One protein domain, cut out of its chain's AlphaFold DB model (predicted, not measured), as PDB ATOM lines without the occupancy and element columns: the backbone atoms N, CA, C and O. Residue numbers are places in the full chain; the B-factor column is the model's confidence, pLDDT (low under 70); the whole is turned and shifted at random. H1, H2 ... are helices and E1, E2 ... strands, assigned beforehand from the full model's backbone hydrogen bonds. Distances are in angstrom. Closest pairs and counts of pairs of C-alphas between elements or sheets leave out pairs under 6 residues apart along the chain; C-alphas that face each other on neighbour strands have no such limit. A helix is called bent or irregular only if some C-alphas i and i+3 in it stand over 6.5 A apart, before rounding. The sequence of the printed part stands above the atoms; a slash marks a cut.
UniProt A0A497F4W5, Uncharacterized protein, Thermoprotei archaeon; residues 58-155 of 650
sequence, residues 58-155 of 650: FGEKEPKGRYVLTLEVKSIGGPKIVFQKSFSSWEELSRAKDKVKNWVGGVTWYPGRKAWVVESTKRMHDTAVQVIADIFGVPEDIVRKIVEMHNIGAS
ATOM      1  N   PHE A  58      65.445  77.439  -7.736       77.69
ATOM      2  CA  PHE A  58      65.123  76.096  -8.211       77.69
ATOM      3  C   PHE A  58      63.637  75.986  -8.579       77.69
ATOM      4  O   PHE A  58      62.778  76.561  -7.908       77.69
ATOM      5  N   GLY A  59      63.327  75.227  -9.633       77.75
ATOM      6  CA  GLY A  59      61.989  75.170 -10.230       77.75
ATOM      7  C   GLY A  59      61.808  76.226 -11.329       77.75
ATOM      8  O   GLY A  59      62.645  76.344 -12.223       77.75
ATOM      9  N   GLU A  60      60.718  76.994 -11.292       75.25
ATOM     10  CA  GLU A  60      60.409  78.019 -12.301       75.25
ATOM     11  C   GLU A  60      61.099  79.360 -11.992       75.25
ATOM     12  O   GLU A  60      60.719  80.045 -11.047       75.25
ATOM     13  N   LYS A  61      62.075  79.773 -12.817       66.12
ATOM     14  CA  LYS A  61      62.811  81.049 -12.643       66.12
ATOM     15  C   LYS A  61      61.939  82.302 -12.799       66.12
ATOM     16  O   LYS A  61      62.201  83.317 -12.164       66.12
ATOM     17  N   GLU A  62      60.912  82.223 -13.643       69.06
ATOM     18  CA  GLU A  62      59.883  83.250 -13.817       69.06
ATOM     19  C   GLU A  62      58.509  82.569 -13.839       69.06
ATOM     20  O   GLU A  62      58.049  82.142 -14.903       69.06
ATOM     21  N   PRO A  63      57.845  82.413 -12.685       66.69
ATOM     22  CA  PRO A  63      56.546  81.763 -12.645       66.69
ATOM     23  C   PRO A  63      55.492  82.654 -13.318       66.69
ATOM     24  O   PRO A  63      55.151  83.729 -12.823       66.69
ATOM     25  N   LYS A  64      54.981  82.213 -14.475       62.66
ATOM     26  CA  LYS A  64      53.937  82.910 -15.260       62.66
ATOM     27  C   LYS A  64      52.519  82.405 -14.960       62.66
ATOM     28  O   LYS A  64      51.560  82.847 -15.590       62.66
ATOM     29  N   GLY A  65      52.377  81.456 -14.034       62.81
ATOM     30  CA  GLY A  65      51.095  80.857 -13.678       62.81
ATOM     31  C   GLY A  65      50.190  81.753 -12.830       62.81
ATOM     32  O   GLY A  65      50.597  82.773 -12.280       62.81
ATOM     33  N   ARG A  66      48.920  81.345 -12.707       69.94
ATOM     34  CA  ARG A  66      47.878  82.101 -11.987       69.94
ATOM     35  C   ARG A  66      48.043  82.054 -10.462       69.94
ATOM     36  O   ARG A  66      47.514  82.942  -9.795       69.94
ATOM     37  N   TYR A  67      48.746  81.052  -9.932       80.94
ATOM     38  CA  TYR A  67      49.007  80.836  -8.507       80.94
ATOM     39  C   TYR A  67      50.430  80.310  -8.304       80.94
ATOM     40  O   TYR A  67      50.822  79.371  -8.991       80.94
ATOM     41  N   VAL A  68      51.197  80.874  -7.366       84.25
ATOM     42  CA  VAL A  68      52.623  80.537  -7.181       84.25
ATOM     43  C   VAL A  68      52.920  80.150  -5.732       84.25
ATOM     44  O   VAL A  68      52.476  80.823  -4.800       84.25
ATOM     45  N   LEU A  69      53.707  79.090  -5.530       85.44
ATOM     46  CA  LEU A  69      54.325  78.781  -4.238       85.44
ATOM     47  C   LEU A  69      55.817  79.085  -4.310       85.44
ATOM     48  O   LEU A  69      56.508  78.601  -5.202       85.44
ATOM     49  N   THR A  70      56.308  79.872  -3.360       85.69
ATOM     50  CA  THR A  70      57.727  80.151  -3.159       85.69
ATOM     51  C   THR A  70      58.135  79.665  -1.774       85.69
ATOM     52  O   THR A  70      57.576  80.119  -0.779       85.69
ATOM     53  N   LEU A  71      59.104  78.756  -1.703       84.50
ATOM     54  CA  LEU A  71      59.756  78.351  -0.460       84.50
ATOM     55  C   LEU A  71      61.145  78.985  -0.411       84.50
ATOM     56  O   LEU A  71      62.026  78.639  -1.195       84.50
ATOM     57  N   GLU A  72      61.336  79.913   0.515       83.25
ATOM     58  CA  GLU A  72      62.625  80.534   0.777       83.25
ATOM     59  C   GLU A  72      63.330  79.792   1.908       83.25
ATOM     60  O   GLU A  72      62.828  79.680   3.033       83.25
ATOM     61  N   VAL A  73      64.526  79.300   1.607       76.56
ATOM     62  CA  VAL A  73      65.388  78.604   2.551       76.56
ATOM     63  C   VAL A  73      66.569  79.518   2.844       76.56
ATOM     64  O   VAL A  73      67.450  79.728   2.006       76.56
ATOM     65  N   LYS A  74      66.572  80.109   4.043       66.06
ATOM     66  CA  LYS A  74      67.705  80.915   4.506       66.06
ATOM     67  C   LYS A  74      68.872  79.986   4.832       66.06
ATOM     68  O   LYS A  74      68.711  79.022   5.582       66.06
ATOM     69  N   SER A  75      70.032  80.289   4.267       61.44
ATOM     70  CA  SER A  75      71.298  79.618   4.545       61.44
ATOM     71  C   SER A  75      72.237  80.599   5.255       61.44
ATOM     72  O   SER A  75      72.166  81.810   5.041       61.44
ATOM     73  N   ILE A  76      73.081  80.100   6.158       53.34
ATOM     74  CA  ILE A  76      74.052  80.932   6.882       53.34
ATOM     75  C   ILE A  76      75.367  80.914   6.106       53.34
ATOM     76  O   ILE A  76      75.880  79.842   5.799       53.34
ATOM     77  N   GLY A  77      75.891  82.095   5.763       52.88
ATOM     78  CA  GLY A  77      77.128  82.240   4.981       52.88
ATOM     79  C   GLY A  77      77.027  81.782   3.517       52.88
ATOM     80  O   GLY A  77      78.043  81.746   2.832       52.88
ATOM     81  N   GLY A  78      75.824  81.440   3.044       60.34
ATOM     82  CA  GLY A  78      75.538  80.988   1.683       60.34
ATOM     83  C   GLY A  78      74.486  81.855   0.980       60.34
ATOM     84  O   GLY A  78      73.938  82.790   1.574       60.34
ATOM     85  N   PRO A  79      74.185  81.575  -0.297       65.06
ATOM     86  CA  PRO A  79      73.169  82.308  -1.039       65.06
ATOM     87  C   PRO A  79      71.753  82.000  -0.529       65.06
ATOM     88  O   PRO A  79      71.456  80.888  -0.081       65.06
ATOM     89  N   LYS A  80      70.843  82.975  -0.645       75.56
ATOM     90  CA  LYS A  80      69.407  82.764  -0.407       75.56
ATOM     91  C   LYS A  80      68.877  81.763  -1.436       75.56
ATOM     92  O   LYS A  80      68.857  82.078  -2.623       75.56
ATOM     93  N   ILE A  81      68.431  80.594  -0.978       82.38
ATOM     94  CA  ILE A  81      67.871  79.565  -1.853       82.38
ATOM     95  C   ILE A  81      66.359  79.737  -1.936       82.38
ATOM     96  O   ILE A  81      65.680  79.899  -0.919       82.38
ATOM     97  N   VAL A  82      65.828  79.703  -3.151       84.31
ATOM     98  CA  VAL A  82      64.409  79.904  -3.423       84.31
ATOM     99  C   VAL A  82      63.906  78.753  -4.286       84.31
ATOM    100  O   VAL A  82      64.410  78.539  -5.379       84.31
ATOM    101  N   PHE A  83      62.900  78.021  -3.824       86.31
ATOM    102  CA  PHE A  83      62.182  77.044  -4.641       86.31
ATOM    103  C   PHE A  83      60.866  77.657  -5.114       86.31
ATOM    104  O   PHE A  83      60.115  78.182  -4.291       86.31
ATOM    105  N   GLN A  84      60.576  77.612  -6.415       87.56
ATOM    106  CA  GLN A  84      59.385  78.239  -6.996       87.56
ATOM    107  C   GLN A  84      58.666  77.317  -7.975       87.56
ATOM    108  O   GLN A  84      59.296  76.644  -8.787       87.56
ATOM    109  N   LYS A  85      57.330  77.300  -7.913       87.62
ATOM    110  CA  LYS A  85      56.486  76.576  -8.874       87.62
ATOM    111  C   LYS A  85      55.121  77.232  -9.044       87.62
ATOM    112  O   LYS A  85      54.536  77.711  -8.064       87.62
ATOM    113  N   SER A  86      54.611  77.210 -10.272       87.31
ATOM    114  CA  SER A  86      53.255  77.633 -10.607       87.31
ATOM    115  C   SER A  86      52.249  76.484 -10.487       87.31
ATOM    116  O   SER A  86      52.552  75.328 -10.773       87.31
ATOM    117  N   PHE A  87      51.016  76.815 -10.113       83.94
ATOM    118  CA  PHE A  87      49.892  75.885 -10.014       83.94
ATOM    119  C   PHE A  87      48.720  76.356 -10.874       83.94
ATOM    120  O   PHE A  87      48.492  77.558 -11.055       83.94
ATOM    121  N   SER A  88      47.971  75.389 -11.405       82.06
ATOM    122  CA  SER A  88      46.850  75.639 -12.313       82.06
ATOM    123  C   SER A  88      45.569  76.039 -11.566       82.06
ATOM    124  O   SER A  88      44.775  76.835 -12.076       82.06
ATOM    125  N   SER A  89      45.414  75.569 -10.322       85.62
ATOM    126  CA  SER A  89      44.267  75.835  -9.451       85.62
ATOM    127  C   SER A  89      44.680  76.248  -8.033       85.62
ATOM    128  O   SER A  89      45.806  76.018  -7.579       85.62
ATOM    129  N   TRP A  90      43.742  76.868  -7.313       82.06
ATOM    130  CA  TRP A  90      43.933  77.224  -5.907       82.06
ATOM    131  C   TRP A  90      43.994  75.980  -5.009       82.06
ATOM    132  O   TRP A  90      44.773  75.963  -4.054       82.06
ATOM    133  N   GLU A  91      43.225  74.922  -5.309       84.69
ATOM    134  CA  GLU A  91      43.249  73.694  -4.506       84.69
ATOM    135  C   GLU A  91      44.620  73.006  -4.547       84.69
ATOM    136  O   GLU A  91      45.108  72.543  -3.512       84.69
ATOM    137  N   GLU A  92      45.268  72.963  -5.715       83.62
ATOM    138  CA  GLU A  92      46.607  72.384  -5.877       83.62
ATOM    139  C   GLU A  92      47.663  73.164  -5.086       83.62
ATOM    140  O   GLU A  92      48.439  72.567  -4.331       83.62
ATOM    141  N   LEU A  93      47.638  74.498  -5.189       85.25
ATOM    142  CA  LEU A  93      48.503  75.389  -4.416       85.25
ATOM    143  C   LEU A  93      48.308  75.182  -2.906       85.25
ATOM    144  O   LEU A  93      49.285  75.079  -2.162       85.25
ATOM    145  N   SER A  94      47.056  75.112  -2.442       83.94
ATOM    146  CA  SER A  94      46.758  74.953  -1.015       83.94
ATOM    147  C   SER A  94      47.259  73.610  -0.483       83.94
ATOM    148  O   SER A  94      47.900  73.580   0.567       83.94
ATOM    149  N   ARG A  95      47.056  72.511  -1.228       85.56
ATOM    150  CA  ARG A  95      47.582  71.185  -0.858       85.56
ATOM    151  C   ARG A  95      49.108  71.174  -0.795       85.56
ATOM    152  O   ARG A  95      49.670  70.601   0.135       85.56
ATOM    153  N   ALA A  96      49.785  71.809  -1.753       83.94
ATOM    154  CA  ALA A  96      51.243  71.919  -1.750       83.94
ATOM    155  C   ALA A  96      51.748  72.743  -0.551       83.94
ATOM    156  O   ALA A  96      52.648  72.299   0.161       83.94
ATOM    157  N   LYS A  97      51.113  73.890  -0.259       85.50
ATOM    158  CA  LYS A  97      51.416  74.718   0.921       85.50
ATOM    159  C   LYS A  97      51.247  73.931   2.222       85.50
ATOM    160  O   LYS A  97      52.096  74.002   3.107       85.50
ATOM    161  N   ASP A  98      50.160  73.170   2.340       84.62
ATOM    162  CA  ASP A  98      49.861  72.382   3.535       84.62
ATOM    163  C   ASP A  98      50.863  71.253   3.785       84.62
ATOM    164  O   ASP A  98      51.093  70.902   4.940       84.62
ATOM    165  N   LYS A  99      51.493  70.713   2.736       84.44
ATOM    166  CA  LYS A  99      52.560  69.715   2.879       84.44
ATOM    167  C   LYS A  99      53.849  70.311   3.451       84.44
ATOM    168  O   LYS A  99      54.521  69.639   4.222       84.44
ATOM    169  N   VAL A 100      54.169  71.570   3.134       79.06
ATOM    170  CA  VAL A 100      55.404  72.237   3.602       79.06
ATOM    171  C   VAL A 100      55.230  73.042   4.897       79.06
ATOM    172  O   VAL A 100      56.219  73.392   5.540       79.06
ATOM    173  N   LYS A 101      53.986  73.302   5.335       76.50
ATOM    174  CA  LYS A 101      53.683  74.166   6.496       76.50
ATOM    175  C   LYS A 101      54.302  73.710   7.825       76.50
ATOM    176  O   LYS A 101      54.482  74.519   8.732       76.50
ATOM    177  N   ASN A 102      54.618  72.423   7.957       70.69
ATOM    178  CA  ASN A 102      55.169  71.863   9.191       70.69
ATOM    179  C   ASN A 102      56.654  72.205   9.393       70.69
ATOM    180  O   ASN A 102      57.156  72.094  10.511       70.69
ATOM    181  N   TRP A 103      57.350  72.662   8.347       68.81
ATOM    182  CA  TRP A 103      58.797  72.911   8.372       68.81
ATOM    183  C   TRP A 103      59.167  74.387   8.230       68.81
ATOM    184  O   TRP A 103      60.302  74.727   7.902       68.81
ATOM    185  N   VAL A 104      58.200  75.278   8.432       66.62
ATOM    186  CA  VAL A 104      58.336  76.699   8.096       66.62
ATOM    187  C   VAL A 104      58.048  77.571   9.313       66.62
ATOM    188  O   VAL A 104      57.314  77.187  10.234       66.62
ATOM    189  N   GLY A 105      58.736  78.709   9.367       58.53
ATOM    190  CA  GLY A 105      58.666  79.681  10.456       58.53
ATOM    191  C   GLY A 105      57.691  80.822  10.171       58.53
ATOM    192  O   GLY A 105      57.131  81.380  11.109       58.53
ATOM    193  N   GLY A 106      57.446  81.120   8.890       68.50
ATOM    194  CA  GLY A 106      56.536  82.173   8.444       68.50
ATOM    195  C   GLY A 106      55.877  81.839   7.107       68.50
ATOM    196  O   GLY A 106      56.476  81.193   6.247       68.50
ATOM    197  N   VAL A 107      54.623  82.264   6.946       76.69
ATOM    198  CA  VAL A 107      53.831  82.067   5.724       76.69
ATOM    199  C   VAL A 107      53.134  83.384   5.393       76.69
ATOM    200  O   VAL A 107      52.363  83.891   6.207       76.69
ATOM    201  N   THR A 108      53.377  83.934   4.205       82.31
ATOM    202  CA  THR A 108      52.850  85.243   3.792       82.31
ATOM    203  C   THR A 108      52.175  85.147   2.429       82.31
ATOM    204  O   THR A 108      52.745  84.617   1.473       82.31
ATOM    205  N   TRP A 109      50.949  85.664   2.334       81.69
ATOM    206  CA  TRP A 109      50.212  85.778   1.076       81.69
ATOM    207  C   TRP A 109      50.455  87.145   0.444       81.69
ATOM    208  O   TRP A 109      50.284  88.167   1.105       81.69
ATOM    209  N   TYR A 110      50.797  87.162  -0.844       77.50
ATOM    210  CA  TYR A 110      50.961  88.379  -1.639       77.50
ATOM    211  C   TYR A 110      49.854  88.455  -2.704       77.50
ATOM    212  O   TYR A 110      50.014  87.884  -3.788       77.50
ATOM    213  N   PRO A 111      48.742  89.177  -2.442       68.06
ATOM    214  CA  PRO A 111      47.573  89.205  -3.324       68.06
ATOM    215  C   PRO A 111      47.893  89.680  -4.745       68.06
ATOM    216  O   PRO A 111      47.433  89.079  -5.713       68.06
ATOM    217  N   GLY A 112      48.739  90.710  -4.876       63.97
ATOM    218  CA  GLY A 112      49.122  91.291  -6.167       63.97
ATOM    219  C   GLY A 112      49.969  90.371  -7.054       63.97
ATOM    220  O   GLY A 112      50.011  90.567  -8.261       63.97
ATOM    221  N   ARG A 113      50.613  89.349  -6.472       62.44
ATOM    222  CA  ARG A 113      51.417  88.343  -7.195       62.44
ATOM    223  C   ARG A 113      50.759  86.962  -7.217       62.44
ATOM    224  O   ARG A 113      51.340  86.028  -7.753       62.44
ATOM    225  N   LYS A 114      49.580  86.826  -6.591       71.38
ATOM    226  CA  LYS A 114      48.897  85.549  -6.323       71.38
ATOM    227  C   LYS A 114      49.860  84.462  -5.817       71.38
ATOM    228  O   LYS A 114      49.816  83.317  -6.267       71.38
ATOM    229  N   ALA A 115      50.736  84.841  -4.886       73.56
ATOM    230  CA  ALA A 115      51.845  84.008  -4.438       73.56
ATOM    231  C   ALA A 115      51.835  83.791  -2.921       73.56
ATOM    232  O   ALA A 115      51.687  84.743  -2.150       73.56
ATOM    233  N   TRP A 116      52.055  82.547  -2.498       77.12
ATOM    234  CA  TRP A 116      52.460  82.233  -1.128       77.12
ATOM    235  C   TRP A 116      53.980  82.215  -1.049       77.12
ATOM    236  O   TRP A 116      54.619  81.441  -1.759       77.12
ATOM    237  N   VAL A 117      54.545  83.030  -0.162       75.50
ATOM    238  CA  VAL A 117      55.955  82.939   0.225       75.50
ATOM    239  C   VAL A 117      56.020  82.281   1.587       75.50
ATOM    240  O   VAL A 117      55.322  82.672   2.526       75.50
ATOM    241  N   VAL A 118      56.834  81.246   1.669       78.12
ATOM    242  CA  VAL A 118      56.995  80.428   2.850       78.12
ATOM    243  C   VAL A 118      58.465  80.461   3.231       78.12
ATOM    244  O   VAL A 118      59.310  80.051   2.445       78.12
ATOM    245  N   GLU A 119      58.776  80.964   4.419       70.94
ATOM    246  CA  GLU A 119      60.152  81.049   4.908       70.94
ATOM    247  C   GLU A 119      60.423  79.910   5.887       70.94
ATOM    248  O   GLU A 119      59.726  79.762   6.901       70.94
ATOM    249  N   SER A 120      61.457  79.112   5.618       71.44
ATOM    250  CA  SER A 120      61.924  78.136   6.597       71.44
ATOM    251  C   SER A 120      63.006  78.710   7.502       71.44
ATOM    252  O   SER A 120      64.030  79.223   7.052       71.44
ATOM    253  N   THR A 121      62.752  78.599   8.805       59.25
ATOM    254  CA  THR A 121      63.686  78.902   9.897       59.25
ATOM    255  C   THR A 121      63.795  77.722  10.871       59.25
ATOM    256  O   THR A 121      64.290  77.884  11.984       59.25
ATOM    257  N   LYS A 122      63.246  76.556  10.501       65.25
ATOM    258  CA  LYS A 122      63.137  75.359  11.344       65.25
ATOM    259  C   LYS A 122      63.865  74.205  10.674       65.25
ATOM    260  O   LYS A 122      63.831  74.075   9.457       65.25
ATOM    261  N   ARG A 123      64.434  73.313  11.484       69.44
ATOM    262  CA  ARG A 123      65.073  72.090  10.997       69.44
ATOM    263  C   ARG A 123      64.075  71.242  10.188       69.44
ATOM    264  O   ARG A 123      62.960  70.983  10.638       69.44
ATOM    265  N   MET A 124      64.490  70.812   9.004       75.44
ATOM    266  CA  MET A 124      63.737  69.984   8.066       75.44
ATOM    267  C   MET A 124      64.177  68.515   8.183       75.44
ATOM    268  O   MET A 124      65.369  68.225   8.251       75.44
ATOM    269  N   HIS A 125      63.232  67.576   8.217       75.31
ATOM    270  CA  HIS A 125      63.520  66.134   8.291       75.31
ATOM    271  C   HIS A 125      63.644  65.504   6.893       75.31
ATOM    272  O   HIS A 125      63.325  66.153   5.903       75.31
ATOM    273  N   ASP A 126      64.044  64.231   6.792       75.06
ATOM    274  CA  ASP A 126      64.167  63.527   5.500       75.06
ATOM    275  C   ASP A 126      62.868  63.519   4.679       75.06
ATOM    276  O   ASP A 126      62.900  63.601   3.455       75.06
ATOM    277  N   THR A 127      61.712  63.517   5.345       80.44
ATOM    278  CA  THR A 127      60.407  63.653   4.683       80.44
ATOM    279  C   THR A 127      60.243  64.992   3.964       80.44
ATOM    280  O   THR A 127      59.542  65.064   2.960       80.44
ATOM    281  N   ALA A 128      60.913  66.051   4.427       81.44
ATOM    282  CA  ALA A 128      60.919  67.343   3.753       81.44
ATOM    283  C   ALA A 128      61.721  67.301   2.449       81.44
ATOM    284  O   ALA A 128      61.334  67.972   1.500       81.44
ATOM    285  N   VAL A 129      62.792  66.499   2.374       83.88
ATOM    286  CA  VAL A 129      63.600  66.349   1.150       83.88
ATOM    287  C   VAL A 129      62.735  65.812   0.016       83.88
ATOM    288  O   VAL A 129      62.658  66.439  -1.036       83.88
ATOM    289  N   GLN A 130      62.025  64.712   0.270       84.44
ATOM    290  CA  GLN A 130      61.118  64.097  -0.703       84.44
ATOM    291  C   GLN A 130      59.992  65.058  -1.090       84.44
ATOM    292  O   GLN A 130      59.756  65.311  -2.264       84.44
ATOM    293  N   VAL A 131      59.348  65.687  -0.104       86.31
ATOM    294  CA  VAL A 131      58.227  66.597  -0.372       86.31
ATOM    295  C   VAL A 131      58.657  67.846  -1.150       86.31
ATOM    296  O   VAL A 131      57.914  68.295  -2.020       86.31
ATOM    297  N   ILE A 132      59.831  68.416  -0.872       85.75
ATOM    298  CA  ILE A 132      60.358  69.568  -1.620       85.75
ATOM    299  C   ILE A 132      60.761  69.136  -3.037       85.75
ATOM    300  O   ILE A 132      60.408  69.828  -3.993       85.75
ATOM    301  N   ALA A 133      61.432  67.992  -3.191       86.88
ATOM    302  CA  ALA A 133      61.792  67.439  -4.496       86.88
ATOM    303  C   ALA A 133      60.551  67.203  -5.374       86.88
ATOM    304  O   ALA A 133      60.483  67.716  -6.494       86.88
ATOM    305  N   ASP A 134      59.528  66.545  -4.824       87.12
ATOM    306  CA  ASP A 134      58.263  66.242  -5.502       87.12
ATOM    307  C   ASP A 134      57.490  67.506  -5.886       87.12
ATOM    308  O   ASP A 134      56.985  67.644  -7.006       87.12
ATOM    309  N   ILE A 135      57.362  68.449  -4.943       86.44
ATOM    310  CA  ILE A 135      56.595  69.671  -5.178       86.44
ATOM    311  C   ILE A 135      57.292  70.511  -6.233       86.44
ATOM    312  O   ILE A 135      56.626  70.903  -7.184       86.44
ATOM    313  N   PHE A 136      58.590  70.782  -6.102       86.56
ATOM    314  CA  PHE A 136      59.290  71.759  -6.939       86.56
ATOM    315  C   PHE A 136      59.986  71.153  -8.166       86.56
ATOM    316  O   PHE A 136      60.503  71.903  -8.988       86.56
ATOM    317  N   GLY A 137      59.952  69.826  -8.333       82.56
ATOM    318  CA  GLY A 137      60.553  69.137  -9.479       82.56
ATOM    319  C   GLY A 137      62.079  69.218  -9.488       82.56
ATOM    320  O   GLY A 137      62.681  69.388 -10.545       82.56
ATOM    321  N   VAL A 138      62.698  69.154  -8.308       84.62
ATOM    322  CA  VAL A 138      64.151  69.277  -8.126       84.62
ATOM    323  C   VAL A 138      64.720  67.912  -7.743       84.62
ATOM    324  O   VAL A 138      64.113  67.249  -6.903       84.62
ATOM    325  N   PRO A 139      65.870  67.485  -8.301       85.69
ATOM    326  CA  PRO A 139      66.515  66.237  -7.907       85.69
ATOM    327  C   PRO A 139      66.714  66.121  -6.388       85.69
ATOM    328  O   PRO A 139      67.180  67.059  -5.732       85.69
ATOM    329  N   GLU A 140      66.350  64.964  -5.822       83.88
ATOM    330  CA  GLU A 140      66.401  64.723  -4.374       83.88
ATOM    331  C   GLU A 140      67.799  64.916  -3.782       83.88
ATOM    332  O   GLU A 140      67.918  65.373  -2.651       83.88
ATOM    333  N   ASP A 141      68.861  64.587  -4.515       81.75
ATOM    334  CA  ASP A 141      70.250  64.745  -4.083       81.75
ATOM    335  C   ASP A 141      70.632  66.221  -3.880       81.75
ATOM    336  O   ASP A 141      71.308  66.562  -2.905       81.75
ATOM    337  N   ILE A 142      70.135  67.110  -4.745       81.00
ATOM    338  CA  ILE A 142      70.311  68.562  -4.629       81.00
ATOM    339  C   ILE A 142      69.508  69.096  -3.440       81.00
ATOM    340  O   ILE A 142      70.047  69.821  -2.601       81.00
ATOM    341  N   VAL A 143      68.234  68.701  -3.323       81.81
ATOM    342  CA  VAL A 143      67.378  69.107  -2.197       81.81
ATOM    343  C   VAL A 143      67.956  68.616  -0.872       81.81
ATOM    344  O   VAL A 143      67.977  69.369   0.099       81.81
ATOM    345  N   ARG A 144      68.486  67.391  -0.827       83.31
ATOM    346  CA  ARG A 144      69.123  66.803   0.356       83.31
ATOM    347  C   ARG A 144      70.314  67.630   0.819       83.31
ATOM    348  O   ARG A 144      70.372  67.955   2.001       83.31
ATOM    349  N   LYS A 145      71.198  68.040  -0.098       76.56
ATOM    350  CA  LYS A 145      72.330  68.931   0.215       76.56
ATOM    351  C   LYS A 145      71.860  70.293   0.734       76.56
ATOM    352  O   LYS A 145      72.357  70.763   1.750       76.56
ATOM    353  N   ILE A 146      70.856  70.906   0.100       77.81
ATOM    354  CA  ILE A 146      70.301  72.202   0.538       77.81
ATOM    355  C   ILE A 146      69.667  72.096   1.933       77.81
ATOM    356  O   ILE A 146      69.894  72.954   2.785       77.81
ATOM    357  N   VAL A 147      68.889  71.040   2.180       76.94
ATOM    358  CA  VAL A 147      68.257  70.760   3.476       76.94
ATOM    359  C   VAL A 147      69.305  70.485   4.551       76.94
ATOM    360  O   VAL A 147      69.181  70.991   5.665       76.94
ATOM    361  N   GLU A 148      70.354  69.731   4.234       73.25
ATOM    362  CA  GLU A 148      71.480  69.488   5.134       73.25
ATOM    363  C   GLU A 148      72.159  70.804   5.540       73.25
ATOM    364  O   GLU A 148      72.326  71.071   6.731       73.25
ATOM    365  N   MET A 149      72.433  71.683   4.578       71.31
ATOM    366  CA  MET A 149      73.045  72.993   4.821       71.31
ATOM    367  C   MET A 149      72.132  73.947   5.599       71.31
ATOM    368  O   MET A 149      72.580  74.628   6.525       71.31
ATOM    369  N   HIS A 150      70.835  73.964   5.285       71.50
ATOM    370  CA  HIS A 150      69.837  74.710   6.051       71.50
ATOM    371  C   HIS A 150      69.761  74.220   7.501       71.50
ATOM    372  O   HIS A 150      69.738  75.019   8.436       71.50
ATOM    373  N   ASN A 151      69.783  72.901   7.699       69.75
ATOM    374  CA  ASN A 151      69.749  72.287   9.018       69.75
ATOM    375  C   ASN A 151      70.997  72.592   9.845       69.75
ATOM    376  O   ASN A 151      70.865  72.743  11.059       69.75
ATOM    377  N   ILE A 152      72.179  72.707   9.229       65.12
ATOM    378  CA  ILE A 152      73.398  73.163   9.916       65.12
ATOM    379  C   ILE A 152      73.190  74.588  10.443       65.12
ATOM    380  O   ILE A 152      73.450  74.848  11.617       65.12
ATOM    381  N   GLY A 153      72.634  75.485   9.620       61.06
ATOM    382  CA  GLY A 153      72.310  76.852  10.034       61.06
ATOM    383  C   GLY A 153      71.251  76.923  11.143       61.06
ATOM    384  O   GLY A 153      71.434  77.621  12.137       61.06
ATOM    385  N   ALA A 154      70.176  76.141  11.028       60.56
ATOM    386  CA  ALA A 154      69.122  76.035  12.042       60.56
ATOM    387  C   ALA A 154      69.576  75.336  13.342       60.56
ATOM    388  O   ALA A 154      68.869  75.397  14.346       60.56
ATOM    389  N   SER A 155      70.736  74.669  13.328       68.50
ATOM    390  CA  SER A 155      71.338  74.016  14.499       68.50
ATOM    391  C   SER A 155      72.488  74.831  15.104       68.50
ATOM    392  O   SER A 155      73.215  74.323  15.961       68.50
TER     393      SER A 155
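What this domain is: This is residues 58 to 155 of the 650 residues of an uncharacterized protein of Thermoprotei archaeon (UniProt A0A497F4W5). A twisted sheet of four strands has H1 and H2 side by side over one face, in two layers, with the other face bare. H3 folds back from H2 and only grazes the sheet. The 98 printed residues have three named helices and four strands, in the order E1 E2 H1 E3 E4 H2 H3; the mixed sheet runs E2 E1 E4 E3. The class is mixed, helices and strands; the whole is compact, with a radius of gyration of the C-alphas of 12.6 A, and only just elongated, spanning 35 by 23 by 23 A.

How they stand to each other: E1, residues 67 to 73, and E2, residues 81 to 87, form an antiparallel hairpin, with N 71 and O 83 2.8 A apart. E4, residues 115 to 120, is parallel to E1, with N 72 and O 118 at 2.8 A, and forms an antiparallel hairpin with E3, residues 106 to 110, with N 108 and O 117 at 2.9 A. H1, residues 90 to 103, lies over E1 and E4, at a height over the sheet of 8.9 A. E2, H1 and E3 make a split strand-helix-strand unit, its two strands running the same way with E1 and E4 between them; its crossover is right-handed. H2, residues 126 to 136, on the same face, touches H1 at a shallow tilt of 27 degrees, opposite ways; the closest C-alphas are those of Ala 96 and Ile 135, 6.7 A. H3, residues 140 to 154, touches H2 at a steep tilt of 58 degrees; the closest C-alphas are those of Ala 133 and Glu 140, 5.4 A. Every O i to N i+4 pair is within hydrogen-bond range in H2 and H3, and 8 of 10 in H1.

Where its parts are: E1 begins at C-alpha 67 (49.007, 80.836, -8.507) and is 19.9 A long; E2 is 20.1 A. H1, 21.1 A long, is irregular: C-alphas 99 and 102 are 7.2 A apart. H3, 20.1 A long, ends at C-alpha 154 (69.122, 76.035, 12.042).

The domain as a whole: The C-alphas farthest apart, of Gly 77 and Ser 89, are 36.5 A apart. The printed part has no cut and no long link. The mean pLDDT of the printed part is 76.3, with 27 residues under 70, among them residues 74 to 79.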